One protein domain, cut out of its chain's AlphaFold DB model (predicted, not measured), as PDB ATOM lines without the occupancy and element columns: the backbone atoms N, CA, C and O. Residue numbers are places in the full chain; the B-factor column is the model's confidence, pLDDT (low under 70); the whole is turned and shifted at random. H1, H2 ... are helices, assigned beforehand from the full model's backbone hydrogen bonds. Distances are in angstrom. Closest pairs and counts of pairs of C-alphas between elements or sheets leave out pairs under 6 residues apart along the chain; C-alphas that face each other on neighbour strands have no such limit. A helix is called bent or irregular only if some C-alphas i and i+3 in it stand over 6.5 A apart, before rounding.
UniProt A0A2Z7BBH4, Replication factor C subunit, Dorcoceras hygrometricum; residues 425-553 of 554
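Overview. This is residues 425 to 553 of the 554 residues of the protein "Replication factor C subunit" of Dorcoceras hygrometricum (UniProt A0A2Z7BBH4). Two helical lobes stand one after the other along the longest axis, joined by the long link of residues 472 to 485. In the first, H1, H2 and H3 pack on one another in a compact knot with steep crossings; in the second, H4 and H5 form a helical hairpin, H6 crosses H4, and H7 folds back after H6. The printed part has 129 residues with seven named helices, H1 to H7 in order, and no named strand; the class is all helix. The whole is only just compact, close to loose, with a radius of gyration of the C-alphas of 16.8 A, and elongated, spanning 47 by 27 by 24 A.

Arrangement. H1, residues 425 to 438, touches H2, residues 444 to 453, at a steep tilt of 59 degrees, opposite ways; their closest C-alphas, of Val 428 and Ala 447, are 5.5 A apart. H3, residues 458 to 471, touches H2 at a steep tilt of 59 degrees, with C-alphas 451 and 461 closest at 5.8 A. H1 touches H3 with residues 427 to 431 alone, at a steep tilt of 43 degrees, the same way; the closest C-alphas, of Ile 427 and Leu 458, are 6.2 A apart. H4, residues 486 to 498, is apart from H3. H4 and H5, residues 502 to 517, form a helical hairpin at a shallow tilt of 14 degrees, with C-alphas 492 and 508 closest at 6.6 A. H6, residues 522 to 536, touches H4 at a steep tilt of 54 degrees, with C-alphas 493 and 533 closest at 5.4 A. H6 and H7, residues 539 to 551, form a helical hairpin at a shallow tilt of 17 degrees and only just touch, with 3 pairs of C-alphas within 8 A, the closest those of Lys 534 and Gln 542 at 6.5 A. Every O i to N i+4 pair is within hydrogen-bond range in H1 to H6; in H7 it is 7 of 9.

Along the chain. H1 begins at C-alpha 425, (-9.701, -41.962, 36.838), and is 19.8 A long; H3 is 19.9 A. H5, the longest helix by residues, measures 22.6 A and H6 20.8 A. H7, 19.1 A, ends at C-alpha 551, (9.177, -58.902, 7.908); it is irregular, with C-alphas 540 and 543 7.2 A apart.

Size, cuts and confidence. The C-alphas of Lys 437 and Gln 540 are the two farthest apart, 49.3 A. The printed part has no cut. The link from H3 to H4 is long; the other links are tight. Residues 498 to 503 stand free. The mean pLDDT of the printed part is 90.8, and no printed residue is under 70.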
ATOM      1  N   GLU A 425      -8.472 -42.588  36.335       96.56
ATOM      2  CA  GLU A 425      -9.701 -41.962  36.838       96.56
ATOM      3  C   GLU A 425      -9.602 -40.425  36.844       96.56
ATOM      4  O   GLU A 425     -10.539 -39.771  36.401       96.56
ATOM      5  N   GLU A 426      -8.457 -39.832  37.218       96.69
ATOM      6  CA  GLU A 426      -8.224 -38.382  37.054       96.69
ATOM      7  C   GLU A 426      -8.295 -37.954  35.575       96.69
ATOM      8  O   GLU A 426      -8.807 -36.879  35.261       96.69
ATOM      9  N   ILE A 427      -7.797 -38.783  34.647       96.94
ATOM     10  CA  ILE A 427      -7.917 -38.522  33.204       96.94
ATOM     11  C   ILE A 427      -9.386 -38.600  32.775       96.94
ATOM     12  O   ILE A 427      -9.859 -37.692  32.092       96.94
ATOM     13  N   VAL A 428     -10.124 -39.633  33.192       97.94
ATOM     14  CA  VAL A 428     -11.565 -39.770  32.922       97.94
ATOM     15  C   VAL A 428     -12.342 -38.579  33.485       97.94
ATOM     16  O   VAL A 428     -13.184 -38.039  32.772       97.94
ATOM     17  N   GLU A 429     -12.032 -38.094  34.690       98.06
ATOM     18  CA  GLU A 429     -12.653 -36.893  35.261       98.06
ATOM     19  C   GLU A 429     -12.425 -35.656  34.373       98.06
ATOM     20  O   GLU A 429     -13.381 -34.944  34.057       98.06
ATOM     21  N   VAL A 430     -11.197 -35.433  33.882       97.94
ATOM     22  CA  VAL A 430     -10.904 -34.333  32.942       97.94
ATOM     23  C   VAL A 430     -11.636 -34.510  31.607       97.94
ATOM     24  O   VAL A 430     -12.201 -33.542  31.094       97.94
ATOM     25  N   LEU A 431     -11.680 -35.720  31.039       98.19
ATOM     26  CA  LEU A 431     -12.395 -35.979  29.784       98.19
ATOM     27  C   LEU A 431     -13.907 -35.744  29.938       98.19
ATOM     28  O   LEU A 431     -14.513 -35.081  29.096       98.19
ATOM     29  N   MET A 432     -14.507 -36.199  31.040       98.12
ATOM     30  CA  MET A 432     -15.923 -35.972  31.355       98.12
ATOM     31  C   MET A 432     -16.223 -34.492  31.646       98.12
ATOM     32  O   MET A 432     -17.284 -33.992  31.261       98.12
ATOM     33  N   PHE A 433     -15.292 -33.755  32.263       98.06
ATOM     34  CA  PHE A 433     -15.383 -32.301  32.422       98.06
ATOM     35  C   PHE A 433     -15.389 -31.580  31.064       98.06
ATOM     36  O   PHE A 433     -16.250 -30.728  30.838       98.06
ATOM     37  N   ILE A 434     -14.485 -31.942  30.145       98.06
ATOM     38  CA  ILE A 434     -14.434 -31.366  28.790       98.06
ATOM     39  C   ILE A 434     -15.708 -31.713  28.013       98.06
ATOM     40  O   ILE A 434     -16.344 -30.814  27.467       98.06
ATOM     41  N   ALA A 435     -16.152 -32.974  28.045       97.56
ATOM     42  CA  ALA A 435     -17.390 -33.410  27.398       97.56
ATOM     43  C   ALA A 435     -18.599 -32.581  27.875       97.56
ATOM     44  O   ALA A 435     -19.327 -32.003  27.066       97.56
ATOM     45  N   LYS A 436     -18.739 -32.403  29.197       97.69
ATOM     46  CA  LYS A 436     -19.772 -31.555  29.812       97.69
ATOM     47  C   LYS A 436     -19.666 -30.076  29.414       97.69
ATOM     48  O   LYS A 436     -20.688 -29.393  29.375       97.69
ATOM     49  N   LYS A 437     -18.462 -29.563  29.136       97.69
ATOM     50  CA  LYS A 437     -18.235 -28.171  28.703       97.69
ATOM     51  C   LYS A 437     -18.512 -27.942  27.215       97.69
ATOM     52  O   LYS A 437     -18.891 -26.827  26.872       97.69
ATOM     53  N   GLU A 438     -18.347 -28.956  26.368       97.25
ATOM     54  CA  GLU A 438     -18.669 -28.900  24.931       97.25
ATOM     55  C   GLU A 438     -20.102 -29.373  24.612       97.25
ATOM     56  O   GLU A 438     -20.555 -29.267  23.475       97.25
ATOM     57  N   GLY A 439     -20.842 -29.883  25.606       96.19
ATOM     58  CA  GLY A 439     -22.200 -30.417  25.427       96.19
ATOM     59  C   GLY A 439     -22.243 -31.826  24.819       96.19
ATOM     60  O   GLY A 439     -23.279 -32.242  24.304       96.19
ATOM     61  N   ILE A 440     -21.125 -32.549  24.876       96.25
ATOM     62  CA  ILE A 440     -20.933 -33.882  24.303       96.25
ATOM     63  C   ILE A 440     -21.337 -34.948  25.324       96.25
ATOM     64  O   ILE A 440     -20.937 -34.892  26.489       96.25
ATOM     65  N   GLN A 441     -22.080 -35.963  24.880       94.94
ATOM     66  CA  GLN A 441     -22.271 -37.188  25.657       94.94
ATOM     67  C   GLN A 441     -21.093 -38.130  25.389       94.94
ATOM     68  O   GLN A 441     -20.976 -38.693  24.306       94.94
ATOM     69  N   LEU A 442     -20.200 -38.259  26.372       95.38
ATOM     70  CA  LEU A 442     -19.055 -39.169  26.346       95.38
ATOM     71  C   LEU A 442     -19.384 -40.416  27.189       95.38
ATOM     72  O   LEU A 442     -19.554 -40.279  28.405       95.38
ATOM     73  N   PRO A 443     -19.462 -41.624  26.600       96.62
ATOM     74  CA  PRO A 443     -19.616 -42.849  27.376       96.62
ATOM     75  C   PRO A 443     -18.401 -43.101  28.276       96.62
ATOM     76  O   PRO A 443     -17.252 -42.965  27.844       96.62
ATOM     77  N   ARG A 444     -18.629 -43.511  29.531       95.81
ATOM     78  CA  ARG A 444     -17.532 -43.713  30.500       95.81
ATOM     79  C   ARG A 444     -16.616 -44.881  30.112       95.81
ATOM     80  O   ARG A 444     -15.438 -44.852  30.467       95.81
ATOM     81  N   GLN A 445     -17.109 -45.865  29.354       95.62
ATOM     82  CA  GLN A 445     -16.274 -46.930  28.789       95.62
ATOM     83  C   GLN A 445     -15.274 -46.368  27.769       95.62
ATOM     84  O   GLN A 445     -14.070 -46.581  27.912       95.62
ATOM     85  N   LEU A 446     -15.741 -45.545  26.821       95.69
ATOM     86  CA  LEU A 446     -14.878 -44.863  25.851       95.69
ATOM     87  C   LEU A 446     -13.865 -43.934  26.542       95.69
ATOM     88  O   LEU A 446     -12.690 -43.935  26.182       95.69
ATOM     89  N   ALA A 447     -14.281 -43.192  27.575       96.75
ATOM     90  CA  ALA A 447     -13.374 -42.353  28.364       96.75
ATOM     91  C   ALA A 447     -12.236 -43.171  29.009       96.75
ATOM     92  O   ALA A 447     -11.073 -42.775  28.933       96.75
ATOM     93  N   ASN A 448     -12.549 -44.339  29.587       96.00
ATOM     94  CA  ASN A 448     -11.546 -45.265  30.126       96.00
ATOM     95  C   ASN A 448     -10.636 -45.832  29.027       96.00
ATOM     96  O   ASN A 448      -9.422 -45.910  29.208       96.00
ATOM     97  N   LYS A 449     -11.202 -46.194  27.870       94.62
ATOM     98  CA  LYS A 449     -10.460 -46.687  26.700       94.62
ATOM     99  C   LYS A 449      -9.437 -45.637  26.219       94.62
ATOM    100  O   LYS A 449      -8.283 -45.991  25.988       94.62
ATOM    101  N   ILE A 450      -9.819 -44.351  26.185       94.31
ATOM    102  CA  ILE A 450      -8.941 -43.205  25.855       94.31
ATOM    103  C   ILE A 450      -7.880 -42.953  26.937       94.31
ATOM    104  O   ILE A 450      -6.726 -42.675  26.607       94.31
ATOM    105  N   ALA A 451      -8.228 -43.051  28.225       94.19
ATOM    106  CA  ALA A 451      -7.259 -42.905  29.313       94.19
ATOM    107  C   ALA A 451      -6.164 -43.985  29.229       94.19
ATOM    108  O   ALA A 451      -4.977 -43.660  29.129       94.19
ATOM    109  N   ASN A 452      -6.578 -45.253  29.115       91.88
ATOM    110  CA  ASN A 452      -5.693 -46.407  28.948       91.88
ATOM    111  C   ASN A 452      -4.773 -46.275  27.721       91.88
ATOM    112  O   ASN A 452      -3.562 -46.473  27.839       91.88
ATOM    113  N   SER A 453      -5.307 -45.895  26.551       88.19
ATOM    114  CA  SER A 453      -4.496 -45.739  25.332       88.19
ATOM    115  C   SER A 453      -3.462 -44.611  25.427       88.19
ATOM    116  O   SER A 453      -2.488 -44.606  24.678       88.19
ATOM    117  N   SER A 454      -3.655 -43.658  26.344       86.81
ATOM    118  CA  SER A 454      -2.833 -42.448  26.462       86.81
ATOM    119  C   SER A 454      -1.651 -42.571  27.428       86.81
ATOM    120  O   SER A 454      -0.896 -41.609  27.563       86.81
ATOM    121  N   LYS A 455      -1.467 -43.725  28.093       85.69
ATOM    122  CA  LYS A 455      -0.303 -44.029  28.958       85.69
ATOM    123  C   LYS A 455       0.013 -42.884  29.939       85.69
ATOM    124  O   LYS A 455       1.086 -42.284  29.891       85.69
ATOM    125  N   ASN A 456      -0.978 -42.529  30.759       88.38
ATOM    126  CA  ASN A 456      -0.974 -41.423  31.731       88.38
ATOM    127  C   ASN A 456      -0.724 -40.001  31.160       88.38
ATOM    128  O   ASN A 456      -0.658 -39.025  31.912       88.38
ATOM    129  N   ASN A 457      -0.603 -39.814  29.840       88.06
ATOM    130  CA  ASN A 457      -0.370 -38.500  29.241       88.06
ATOM    131  C   ASN A 457      -1.693 -37.763  28.989       88.06
ATOM    132  O   ASN A 457      -2.331 -37.916  27.947       88.06
ATOM    133  N   LEU A 458      -2.069 -36.893  29.930       91.19
ATOM    134  CA  LEU A 458      -3.293 -36.087  29.862       91.19
ATOM    135  C   LEU A 458      -3.426 -35.266  28.564       91.19
ATOM    136  O   LEU A 458      -4.527 -35.126  28.035       91.19
ATOM    137  N   ARG A 459      -2.321 -34.738  28.016       91.00
ATOM    138  CA  ARG A 459      -2.359 -33.971  26.757       91.00
ATOM    139  C   ARG A 459      -2.729 -34.867  25.576       91.00
ATOM    140  O   ARG A 459      -3.493 -34.428  24.718       91.00
ATOM    141  N   GLN A 460      -2.214 -36.095  25.547       91.38
ATOM    142  CA  GLN A 460      -2.568 -37.070  24.519       91.38
ATOM    143  C   GLN A 460      -4.010 -37.564  24.700       91.38
ATOM    144  O   GLN A 460      -4.733 -37.620  23.715       91.38
ATOM    145  N   ALA A 461      -4.477 -37.790  25.932       93.75
ATOM    146  CA  ALA A 461      -5.870 -38.168  26.199       93.75
ATOM    147  C   ALA A 461      -6.875 -37.119  25.692       93.75
ATOM    148  O   ALA A 461      -7.825 -37.459  24.986       93.75
ATOM    149  N   ILE A 462      -6.640 -35.836  25.987       95.56
ATOM    150  CA  ILE A 462      -7.507 -34.744  25.517       95.56
ATOM    151  C   ILE A 462      -7.466 -34.633  23.985       95.56
ATOM    152  O   ILE A 462      -8.518 -34.510  23.361       95.56
ATOM    153  N   ARG A 463      -6.276 -34.738  23.366       94.38
ATOM    154  CA  ARG A 463      -6.124 -34.734  21.899       94.38
ATOM    155  C   ARG A 463      -6.835 -35.924  21.247       94.38
ATOM    156  O   ARG A 463      -7.487 -35.748  20.226       94.38
ATOM    157  N   SER A 464      -6.756 -37.110  21.849       94.19
ATOM    158  CA  SER A 464      -7.444 -38.318  21.385       94.19
ATOM    159  C   SER A 464      -8.964 -38.210  21.482       94.19
ATOM    160  O   SER A 464      -9.666 -38.652  20.573       94.19
ATOM    161  N   PHE A 465      -9.490 -37.594  22.541       96.25
ATOM    162  CA  PHE A 465     -10.922 -37.326  22.665       96.25
ATOM    163  C   PHE A 465     -11.404 -36.314  21.611       96.25
ATOM    164  O   PHE A 465     -12.365 -36.594  20.896       96.25
ATOM    165  N   GLU A 466     -10.688 -35.199  21.442       95.88
ATOM    166  CA  GLU A 466     -10.982 -34.177  20.424       95.88
ATOM    167  C   GLU A 466     -10.912 -34.745  18.998       95.88
ATOM    168  O   GLU A 466     -11.783 -34.480  18.170       95.88
ATOM    169  N   ALA A 467      -9.924 -35.599  18.719       94.31
ATOM    170  CA  ALA A 467      -9.812 -36.309  17.453       94.31
ATOM    171  C   ALA A 467     -10.946 -37.311  17.235       94.31
ATOM    172  O   ALA A 467     -11.576 -37.285  16.183       94.31
ATOM    173  N   THR A 468     -11.254 -38.155  18.220       94.12
ATOM    174  CA  THR A 468     -12.332 -39.149  18.086       94.12
ATOM    175  C   THR A 468     -13.671 -38.452  17.814       94.12
ATOM    176  O   THR A 468     -14.380 -38.856  16.899       94.12
ATOM    177  N   TRP A 469     -13.947 -37.327  18.485       94.25
ATOM    178  CA  TRP A 469     -15.103 -36.467  18.204       94.25
ATOM    179  C   TRP A 469     -15.086 -35.836  16.799       94.25
ATOM    180  O   TRP A 469     -16.098 -35.840  16.103       94.25
ATOM    181  N   HIS A 470     -13.941 -35.323  16.333       91.31
ATOM    182  CA  HIS A 470     -13.814 -34.749  14.984       91.31
ATOM    183  C   HIS A 470     -13.868 -35.774  13.840       91.31
ATOM    184  O   HIS A 470     -14.084 -35.384  12.691       91.31
ATOM    185  N   PHE A 471     -13.647 -37.059  14.118       87.62
ATOM    186  CA  PHE A 471     -13.864 -38.147  13.162       87.62
ATOM    187  C   PHE A 471     -15.267 -38.768  13.284       87.62
ATOM    188  O   PHE A 471     -15.779 -39.262  12.282       87.62
ATOM    189  N   ASN A 472     -15.895 -38.729  14.465       87.44
ATOM    190  CA  ASN A 472     -17.243 -39.240  14.703       87.44
ATOM    191  C   ASN A 472     -18.000 -38.426  15.776       87.44
ATOM    192  O   ASN A 472     -17.709 -38.509  16.970       87.44
ATOM    193  N   SER A 473     -19.045 -37.709  15.352       84.00
ATOM    194  CA  SER A 473     -19.905 -36.896  16.228       84.00
ATOM    195  C   SER A 473     -20.955 -37.693  17.025       84.00
ATOM    196  O   SER A 473     -21.718 -37.092  17.779       84.00
ATOM    197  N   ASN A 474     -21.034 -39.020  16.868       89.88
ATOM    198  CA  ASN A 474     -21.907 -39.903  17.648       89.88
ATOM    199  C   ASN A 474     -21.040 -40.911  18.413       89.88
ATOM    200  O   ASN A 474     -20.614 -41.923  17.860       89.88
ATOM    201  N   LEU A 475     -20.739 -40.628  19.682       91.56
ATOM    202  CA  LEU A 475     -19.765 -41.420  20.432       91.56
ATOM    203  C   LEU A 475     -20.353 -42.731  20.975       91.56
ATOM    204  O   LEU A 475     -21.104 -42.733  21.946       91.56
ATOM    205  N   GLU A 476     -19.933 -43.842  20.376       90.38
ATOM    206  CA  GLU A 476     -20.211 -45.212  20.818       90.38
ATOM    207  C   GLU A 476     -19.090 -45.750  21.728       90.38
ATOM    208  O   GLU A 476     -17.975 -45.217  21.741       90.38
ATOM    209  N   GLU A 477     -19.376 -46.801  22.502       89.06
ATOM    210  CA  GLU A 477     -18.457 -47.324  23.528       89.06
ATOM    211  C   GLU A 477     -17.260 -48.084  22.930       89.06
ATOM    212  O   GLU A 477     -16.116 -47.861  23.337       89.06
ATOM    213  N   ASP A 478     -17.508 -48.924  21.920       85.12
ATOM    214  CA  ASP A 478     -16.512 -49.835  21.342       85.12
ATOM    215  C   ASP A 478     -15.703 -49.264  20.167       85.12
ATOM    216  O   ASP A 478     -14.756 -49.907  19.714       85.12
ATOM    217  N   GLN A 479     -16.000 -48.048  19.698       87.75
ATOM    218  CA  GLN A 479     -15.392 -47.473  18.487       87.75
ATOM    219  C   GLN A 479     -13.853 -47.327  18.534       87.75
ATOM    220  O   GLN A 479     -13.230 -47.273  19.604       87.75
ATOM    221  N   ASP A 480     -13.242 -47.182  17.356       87.25
ATOM    222  CA  ASP A 480     -11.813 -46.891  17.203       87.25
ATOM    223  C   ASP A 480     -11.452 -45.483  17.687       87.25
ATOM    224  O   ASP A 480     -11.862 -44.475  17.105       87.25
ATOM    225  N   ILE A 481     -10.588 -45.415  18.699       90.44
ATOM    226  CA  ILE A 481     -10.019 -44.159  19.192       90.44
ATOM    227  C   ILE A 481      -9.068 -43.576  18.149       90.44
ATOM    228  O   ILE A 481      -8.233 -44.280  17.579       90.44
ATOM    229  N   LYS A 482      -9.154 -42.261  17.946       91.19
ATOM    230  CA  LYS A 482      -8.171 -41.505  17.167       91.19
ATOM    231  C   LYS A 482      -7.103 -40.912  18.076       91.19
ATOM    232  O   LYS A 482      -7.328 -40.606  19.244       91.19
ATOM    233  N   THR A 483      -5.907 -40.768  17.536       88.44
ATOM    234  CA  THR A 483      -4.726 -40.212  18.205       88.44
ATOM    235  C   THR A 483      -4.654 -38.687  18.056       88.44
ATOM    236  O   THR A 483      -3.992 -38.012  18.845       88.44
ATOM    237  N   GLY A 484      -5.321 -38.126  17.045       88.50
ATOM    238  CA  GLY A 484      -5.138 -36.743  16.609       88.50
ATOM    239  C   GLY A 484      -3.829 -36.535  15.850       88.50
ATOM    240  O   GLY A 484      -3.371 -35.403  15.713       88.50
ATOM    241  N   TRP A 485      -3.184 -37.604  15.391       89.62
ATOM    242  CA  TRP A 485      -1.962 -37.564  14.587       89.62
ATOM    243  C   TRP A 485      -2.164 -38.149  13.185       89.62
ATOM    244  O   TRP A 485      -1.228 -38.146  12.393       89.62
ATOM    245  N   GLU A 486      -3.388 -38.567  12.854       90.19
ATOM    246  CA  GLU A 486      -3.779 -39.188  11.583       90.19
ATOM    247  C   GLU A 486      -3.341 -38.334  10.387       90.19
ATOM    248  O   GLU A 486      -2.560 -38.795   9.560       90.19
ATOM    249  N   ASP A 487      -3.739 -37.057  10.353       88.50
ATOM    250  CA  ASP A 487      -3.389 -36.145   9.257       88.50
ATOM    251  C   ASP A 487      -1.855 -35.975   9.115       88.50
ATOM    252  O   ASP A 487      -1.345 -35.807   8.008       88.50
ATOM    253  N   LYS A 488      -1.081 -36.070  10.214       89.50
ATOM    254  CA  LYS A 488       0.394 -36.026  10.164       89.50
ATOM    255  C   LYS A 488       1.014 -37.334   9.684       89.50
ATOM    256  O   LYS A 488       2.013 -37.286   8.974       89.50
ATOM    257  N   ILE A 489       0.436 -38.477  10.041       91.06
ATOM    258  CA  ILE A 489       0.888 -39.794   9.578       91.06
ATOM    259  C   ILE A 489       0.592 -39.948   8.077       91.06
ATOM    260  O   ILE A 489       1.475 -40.368   7.334       91.06
ATOM    261  N   ALA A 490      -0.564 -39.473   7.606       90.50
ATOM    262  CA  ALA A 490      -0.889 -39.351   6.184       90.50
ATOM    263  C   ALA A 490       0.083 -38.407   5.445       90.50
ATOM    264  O   ALA A 490       0.591 -38.727   4.368       90.50
ATOM    265  N   ASN A 491       0.417 -37.249   6.029       90.88
ATOM    266  CA  ASN A 491       1.442 -36.354   5.475       90.88
ATOM    267  C   ASN A 491       2.824 -37.029   5.407       90.88
ATOM    268  O   ASN A 491       3.530 -36.870   4.414       90.88
ATOM    269  N   LEU A 492       3.196 -37.812   6.422       92.50
ATOM    270  CA  LEU A 492       4.450 -38.562   6.473       92.50
ATOM    271  C   LEU A 492       4.484 -39.673   5.410       92.50
ATOM    272  O   LEU A 492       5.479 -39.784   4.697       92.50
ATOM    273  N   ALA A 493       3.393 -40.422   5.223       92.75
ATOM    274  CA  ALA A 493       3.253 -41.415   4.153       92.75
ATOM    275  C   ALA A 493       3.430 -40.785   2.759       92.75
ATOM    276  O   ALA A 493       4.214 -41.270   1.941       92.75
ATOM    277  N   ARG A 494       2.784 -39.637   2.509       91.75
ATOM    278  CA  ARG A 494       2.964 -38.880   1.259       91.75
ATOM    279  C   ARG A 494       4.402 -38.376   1.094       91.75
ATOM    280  O   ARG A 494       4.961 -38.501   0.009       91.75
ATOM    281  N   ASN A 495       5.040 -37.901   2.166       92.12
ATOM    282  CA  ASN A 495       6.442 -37.465   2.157       92.12
ATOM    283  C   ASN A 495       7.431 -38.606   1.846       92.12
ATOM    284  O   ASN A 495       8.422 -38.355   1.157       92.12
ATOM    285  N   VAL A 496       7.163 -39.836   2.312       93.31
ATOM    286  CA  VAL A 496       7.926 -41.063   1.988       93.31
ATOM    287  C   VAL A 496       7.826 -41.406   0.499       93.31
ATOM    288  O   VAL A 496       8.818 -41.805  -0.111       93.31
ATOM    289  N   ILE A 497       6.643 -41.246  -0.099       91.31
ATOM    290  CA  ILE A 497       6.382 -41.581  -1.509       91.31
ATOM    291  C   ILE A 497       6.853 -40.465  -2.461       91.31
ATOM    292  O   ILE A 497       7.245 -40.750  -3.592       91.31
ATOM    293  N   GLN A 498       6.896 -39.210  -2.008       92.38
ATOM    294  CA  GLN A 498       7.303 -38.069  -2.833       92.38
ATOM    295  C   GLN A 498       8.830 -37.907  -2.997       92.38
ATOM    296  O   GLN A 498       9.266 -37.417  -4.038       92.38
ATOM    297  N   GLU A 499       9.655 -38.282  -2.009       92.50
ATOM    298  CA  GLU A 499      11.120 -38.112  -2.082       92.50
ATOM    299  C   GLU A 499      11.879 -39.234  -1.342       92.50
ATOM    300  O   GLU A 499      12.049 -39.185  -0.127       92.50
ATOM    301  N   GLN A 500      12.440 -40.217  -2.056       94.38
ATOM    302  CA  GLN A 500      13.264 -41.284  -1.455       94.38
ATOM    303  C   GLN A 500      14.738 -40.867  -1.264       94.38
ATOM    304  O   GLN A 500      15.659 -41.595  -1.632       94.38
ATOM    305  N   SER A 501      14.990 -39.672  -0.714       93.75
ATOM    306  CA  SER A 501      16.356 -39.177  -0.474       93.75
ATOM    307  C   SER A 501      16.820 -39.392   0.976       93.75
ATOM    308  O   SER A 501      16.000 -39.392   1.900       93.75
ATOM    309  N   PRO A 502      18.142 -39.467   1.240       94.69
ATOM    310  CA  PRO A 502      18.676 -39.488   2.606       94.69
ATOM    311  C   PRO A 502      18.298 -38.251   3.444       94.69
ATOM    312  O   PRO A 502      18.199 -38.339   4.667       94.69
ATOM    313  N   LYS A 503      18.057 -37.101   2.796       92.88
ATOM    314  CA  LYS A 503      17.570 -35.877   3.451       92.88
ATOM    315  C   LYS A 503      16.119 -36.053   3.905       92.88
ATOM    316  O   LYS A 503      15.799 -35.704   5.039       92.88
ATOM    317  N   GLN A 504      15.262 -36.617   3.055       94.06
ATOM    318  CA  GLN A 504      13.872 -36.873   3.421       94.06
ATOM    319  C   GLN A 504      13.766 -37.963   4.491       94.06
ATOM    320  O   GLN A 504      13.018 -37.785   5.445       94.06
ATOM    321  N   LEU A 505      14.573 -39.028   4.422       92.81
ATOM    322  CA  LEU A 505      14.647 -40.046   5.479       92.81
ATOM    323  C   LEU A 505      15.006 -39.438   6.849       92.81
ATOM    324  O   LEU A 505      14.436 -39.821   7.868       92.81
ATOM    325  N   TYR A 506      15.905 -38.450   6.878       91.69
ATOM    326  CA  TYR A 506      16.235 -37.701   8.093       91.69
ATOM    327  C   TYR A 506      15.072 -36.813   8.589       91.69
ATOM    328  O   TYR A 506      14.837 -36.747   9.798       91.69
ATOM    329  N   ASN A 507      14.297 -36.194   7.687       90.62
ATOM    330  CA  ASN A 507      13.064 -35.476   8.049       90.62
ATOM    331  C   ASN A 507      12.012 -36.434   8.636       90.62
ATOM    332  O   ASN A 507      11.518 -36.209   9.735       90.62
ATOM    333  N   ILE A 508      11.740 -37.546   7.945       92.44
ATOM    334  CA  ILE A 508      10.795 -38.593   8.361       92.44
ATOM    335  C   ILE A 508      11.170 -39.144   9.739       92.44
ATOM    336  O   ILE A 508      10.309 -39.258  10.607       92.44
ATOM    337  N   ARG A 509      12.459 -39.425   9.984       92.56
ATOM    338  CA  ARG A 509      12.943 -39.843  11.307       92.56
ATOM    339  C   ARG A 509      12.579 -38.818  12.384       92.56
ATOM    340  O   ARG A 509      12.105 -39.218  13.441       92.56
ATOM    341  N   ARG A 510      12.778 -37.519  12.128       90.38
ATOM    342  CA  ARG A 510      12.417 -36.452  13.074       90.38
ATOM    343  C   ARG A 510      10.912 -36.428  13.345       90.38
ATOM    344  O   ARG A 510      10.517 -36.310  14.497       90.38
ATOM    345  N   ASP A 511      10.080 -36.586  12.320       90.50
ATOM    346  CA  ASP A 511       8.625 -36.598  12.492       90.50
ATOM    347  C   ASP A 511       8.130 -37.844  13.246       90.50
ATOM    348  O   ASP A 511       7.257 -37.725  14.105       90.50
ATOM    349  N   LEU A 512       8.750 -39.012  13.040       91.12
ATOM    350  CA  LEU A 512       8.514 -40.200  13.872       91.12
ATOM    351  C   LEU A 512       8.959 -39.980  15.330       91.12
ATOM    352  O   LEU A 512       8.240 -40.370  16.249       91.12
ATOM    353  N   GLN A 513      10.099 -39.318  15.565       89.00
ATOM    354  CA  GLN A 513      10.543 -38.948  16.916       89.00
ATOM    355  C   GLN A 513       9.540 -37.995  17.593       89.00
ATOM    356  O   GLN A 513       9.141 -38.258  18.725       89.00
ATOM    357  N   ASN A 514       9.035 -36.980  16.879       87.38
ATOM    358  CA  ASN A 514       7.995 -36.070  17.377       87.38
ATOM    359  C   ASN A 514       6.716 -36.822  17.818       87.38
ATOM    360  O   ASN A 514       6.115 -36.479  18.835       87.38
ATOM    361  N   LEU A 515       6.288 -37.854  17.077       87.75
ATOM    362  CA  LEU A 515       5.126 -38.680  17.451       87.75
ATOM    363  C   LEU A 515       5.374 -39.479  18.743       87.75
ATOM    364  O   LEU A 515       4.504 -39.536  19.615       87.75
ATOM    365  N   LEU A 516       6.571 -40.053  18.893       86.00
ATOM    366  CA  LEU A 516       6.968 -40.805  20.086       86.00
ATOM    367  C   LEU A 516       7.104 -39.900  21.324       86.00
ATOM    368  O   LEU A 516       6.642 -40.273  22.400       86.00
ATOM    369  N   GLU A 517       7.648 -38.687  21.176       80.88
ATOM    370  CA  GLU A 517       7.735 -37.670  22.244       80.88
ATOM    371  C   GLU A 517       6.358 -37.205  22.758       80.88
ATOM    372  O   GLU A 517       6.225 -36.729  23.889       80.88
ATOM    373  N   HIS A 518       5.309 -37.371  21.950       80.31
ATOM    374  CA  HIS A 518       3.922 -37.121  22.342       80.31
ATOM    375  C   HIS A 518       3.198 -38.352  22.919       80.31
ATOM    376  O   HIS A 518       1.998 -38.284  23.184       80.31
ATOM    377  N   ASN A 519       3.927 -39.439  23.202       77.75
ATOM    378  CA  ASN A 519       3.431 -40.725  23.702       77.75
ATOM    379  C   ASN A 519       2.411 -41.420  22.777       77.75
ATOM    380  O   ASN A 519       1.617 -42.240  23.246       77.75
ATOM    381  N   VAL A 520       2.438 -41.153  21.466       81.88
ATOM    382  CA  VAL A 520       1.715 -42.002  20.507       81.88
ATOM    383  C   VAL A 520       2.382 -43.380  20.511       81.88
ATOM    384  O   VAL A 520       3.604 -43.482  20.401       81.88
ATOM    385  N   ALA A 521       1.607 -44.451  20.695       81.31
ATOM    386  CA  ALA A 521       2.174 -45.797  20.770       81.31
ATOM    387  C   ALA A 521       2.844 -46.183  19.431       81.31
ATOM    388  O   ALA A 521       2.232 -45.939  18.387       81.31
ATOM    389  N   PRO A 522       4.044 -46.806  19.437       85.75
ATOM    390  CA  PRO A 522       4.738 -47.219  18.213       85.75
ATOM    391  C   PRO A 522       3.837 -48.027  17.280       85.75
ATOM    392  O   PRO A 522       3.727 -47.713  16.104       85.75
ATOM    393  N   ASP A 523       3.096 -48.979  17.837       83.56
ATOM    394  CA  ASP A 523       2.167 -49.857  17.123       83.56
ATOM    395  C   ASP A 523       1.054 -49.059  16.424       83.56
ATOM    396  O   ASP A 523       0.678 -49.373  15.296       83.56
ATOM    397  N   CYS A 524       0.551 -47.985  17.041       83.50
ATOM    398  CA  CYS A 524      -0.421 -47.089  16.411       83.50
ATOM    399  C   CYS A 524       0.208 -46.285  15.264       83.50
ATOM    400  O   CYS A 524      -0.425 -46.142  14.221       83.50
ATOM    401  N   ILE A 525       1.446 -45.797  15.431       88.44
ATOM    402  CA  ILE A 525       2.183 -45.093  14.370       88.44
ATOM    403  C   ILE A 525       2.421 -46.043  13.190       88.44
ATOM    404  O   ILE A 525       2.094 -45.699  12.059       88.44
ATOM    405  N   CYS A 526       2.941 -47.245  13.452       87.50
ATOM    406  CA  CYS A 526       3.264 -48.243  12.440       87.50
ATOM    407  C   CYS A 526       2.014 -48.729  11.700       87.50
ATOM    408  O   CYS A 526       1.980 -48.635  10.479       87.50
ATOM    409  N   ASN A 527       0.964 -49.183  12.396       87.44
ATOM    410  CA  ASN A 527      -0.248 -49.674  11.727       87.44
ATOM    411  C   ASN A 527      -0.945 -48.568  10.906       87.44
ATOM    412  O   ASN A 527      -1.424 -48.842   9.808       87.44
ATOM    413  N   ALA A 528      -0.967 -47.316  11.387       88.94
ATOM    414  CA  ALA A 528      -1.513 -46.196  10.618       88.94
ATOM    415  C   ALA A 528      -0.634 -45.846   9.403       88.94
ATOM    416  O   ALA A 528      -1.151 -45.703   8.300       88.94
ATOM    417  N   LEU A 529       0.690 -45.767   9.570       91.12
ATOM    418  CA  LEU A 529       1.619 -45.456   8.481       91.12
ATOM    419  C   LEU A 529       1.618 -46.540   7.396       91.12
ATOM    420  O   LEU A 529       1.581 -46.218   6.213       91.12
ATOM    421  N   LEU A 530       1.616 -47.816   7.786       90.50
ATOM    422  CA  LEU A 530       1.533 -48.946   6.860       90.50
ATOM    423  C   LEU A 530       0.226 -48.917   6.059       90.50
ATOM    424  O   LEU A 530       0.246 -49.175   4.857       90.50
ATOM    425  N   LYS A 531      -0.891 -48.541   6.696       90.06
ATOM    426  CA  LYS A 531      -2.177 -48.353   6.020       90.06
ATOM    427  C   LYS A 531      -2.120 -47.213   4.991       90.06
ATOM    428  O   LYS A 531      -2.416 -47.449   3.825       90.06
ATOM    429  N   GLU A 532      -1.715 -46.012   5.403       91.69
ATOM    430  CA  GLU A 532      -1.638 -44.825   4.530       91.69
ATOM    431  C   GLU A 532      -0.671 -45.041   3.348       91.69
ATOM    432  O   GLU A 532      -0.950 -44.632   2.218       91.69
ATOM    433  N   LEU A 533       0.451 -45.736   3.580       91.81
ATOM    434  CA  LEU A 533       1.372 -46.156   2.521       91.81
ATOM    435  C   LEU A 533       0.715 -47.162   1.571       91.81
ATOM    436  O   LEU A 533       0.796 -46.969   0.361       91.81
ATOM    437  N   LYS A 534       0.032 -48.197   2.078       90.50
ATOM    438  CA  LYS A 534      -0.638 -49.202   1.238       90.50
ATOM    439  C   LYS A 534      -1.741 -48.597   0.366       90.50
ATOM    440  O   LYS A 534      -1.810 -48.921  -0.815       90.50
ATOM    441  N   GLU A 535      -2.547 -47.687   0.913       90.00
ATOM    442  CA  GLU A 535      -3.578 -46.948   0.162       90.00
ATOM    443  C   GLU A 535      -2.973 -45.999  -0.896       90.00
ATOM    444  O   GLU A 535      -3.631 -45.677  -1.883       90.00
ATOM    445  N   SER A 536      -1.703 -45.606  -0.737       87.88
ATOM    446  CA  SER A 536      -0.966 -44.736  -1.667       87.88
ATOM    447  C   SER A 536      -0.062 -45.485  -2.667       87.88
ATOM    448  O   SER A 536       0.491 -44.860  -3.575       87.88
ATOM    449  N   ILE A 537       0.128 -46.802  -2.515       88.88
ATOM    450  CA  ILE A 537       1.023 -47.633  -3.339       88.88
ATOM    451  C   ILE A 537       0.209 -48.404  -4.400       88.88
ATOM    452  O   ILE A 537      -0.797 -49.032  -4.054       88.88
ATOM    453  N   PRO A 538       0.644 -48.432  -5.682       90.12
ATOM    454  CA  PRO A 538      -0.033 -49.194  -6.734       90.12
ATOM    455  C   PRO A 538      -0.225 -50.673  -6.375       90.12
ATOM    456  O   PRO A 538       0.709 -51.320  -5.901       90.12
ATOM    457  N   GLU A 539      -1.404 -51.228  -6.677       89.69
ATOM    458  CA  GLU A 539      -1.807 -52.612  -6.347       89.69
ATOM    459  C   GLU A 539      -0.746 -53.665  -6.708       89.69
ATOM    460  O   GLU A 539      -0.494 -54.598  -5.953       89.69
ATOM    461  N   GLN A 540      -0.054 -53.466  -7.833       91.81
ATOM    462  CA  GLN A 540       1.018 -54.323  -8.359       91.81
ATOM    463  C   GLN A 540       2.209 -54.499  -7.395       91.81
ATOM    464  O   GLN A 540       2.921 -55.501  -7.469       91.81
ATOM    465  N   LEU A 541       2.436 -53.532  -6.502       89.31
ATOM    466  CA  LEU A 541       3.514 -53.535  -5.510       89.31
ATOM    467  C   LEU A 541       3.024 -53.901  -4.101       89.31
ATOM    468  O   LEU A 541       3.849 -54.237  -3.251       89.31
ATOM    469  N   GLN A 542       1.711 -53.899  -3.848       90.06
ATOM    470  CA  GLN A 542       1.158 -54.215  -2.525       90.06
ATOM    471  C   GLN A 542       1.566 -55.608  -2.000       90.06
ATOM    472  O   GLN A 542       1.945 -55.673  -0.836       90.06
ATOM    473  N   PRO A 543       1.641 -56.695  -2.802       91.31
ATOM    474  CA  PRO A 543       2.131 -57.989  -2.311       91.31
ATOM    475  C   PRO A 543       3.600 -57.979  -1.854       91.31
ATOM    476  O   PRO A 543       3.986 -58.756  -0.984       91.31
ATOM    477  N   GLN A 544       4.433 -57.107  -2.435       89.12
ATOM    478  CA  GLN A 544       5.831 -56.938  -2.015       89.12
ATOM    479  C   GLN A 544       5.917 -56.069  -0.754       89.12
ATOM    480  O   GLN A 544       6.694 -56.372   0.150       89.12
ATOM    481  N   PHE A 545       5.086 -55.024  -0.681       89.00
ATOM    482  CA  PHE A 545       4.947 -54.167   0.493       89.00
ATOM    483  C   PHE A 545       4.430 -54.940   1.714       89.00
ATOM    484  O   PHE A 545       5.014 -54.816   2.782       89.00
ATOM    485  N   ASP A 546       3.404 -55.780   1.554       88.69
ATOM    486  CA  ASP A 546       2.841 -56.608   2.627       88.69
ATOM    487  C   ASP A 546       3.890 -57.573   3.193       88.69
ATOM    488  O   ASP A 546       4.104 -57.615   4.403       88.69
ATOM    489  N   LYS A 547       4.627 -58.273   2.319       90.25
ATOM    490  CA  LYS A 547       5.733 -59.152   2.727       90.25
ATOM    491  C   LYS A 547       6.810 -58.395   3.513       90.25
ATOM    492  O   LYS A 547       7.266 -58.882   4.542       90.25
ATOM    493  N   LEU A 548       7.210 -57.212   3.042       86.31
ATOM    494  CA  LEU A 548       8.227 -56.395   3.708       86.31
ATOM    495  C   LEU A 548       7.704 -55.788   5.022       86.31
ATOM    496  O   LEU A 548       8.460 -55.669   5.981       86.31
ATOM    497  N   SER A 549       6.413 -55.458   5.088       84.06
ATOM    498  CA  SER A 549       5.711 -55.013   6.294       84.06
ATOM    499  C   SER A 549       5.713 -56.099   7.369       84.06
ATOM    500  O   SER A 549       6.109 -55.824   8.499       84.06
ATOM    501  N   ASP A 550       5.321 -57.331   7.031       83.81
ATOM    502  CA  ASP A 550       5.316 -58.447   7.984       83.81
ATOM    503  C   ASP A 550       6.742 -58.855   8.413       83.81
ATOM    504  O   ASP A 550       6.949 -59.195   9.575       83.81
ATOM    505  N   GLU A 551       7.754 -58.726   7.543       84.94
ATOM    506  CA  GLU A 551       9.177 -58.902   7.908       84.94
ATOM    507  C   GLU A 551       9.700 -57.870   8.926       84.94
ATOM    508  O   GLU A 551      10.672 -58.146   9.628       84.94
ATOM    509  N   HIS A 552       9.071 -56.693   9.024       74.31
ATOM    510  CA  HIS A 552       9.468 -55.603   9.929       74.31
ATOM    511  C   HIS A 552       8.462 -55.379  11.073       74.31
ATOM    512  O   HIS A 552       8.501 -54.349  11.754       74.31
ATOM    513  N   ARG A 553       7.559 -56.338  11.297       70.19
ATOM    514  CA  ARG A 553       6.512 -56.281  12.319       70.19
ATOM    515  C   ARG A 553       7.030 -56.842  13.649       70.19
ATOM    516  O   ARG A 553       6.975 -58.045  13.885       70.19
TER     517      ARG A 553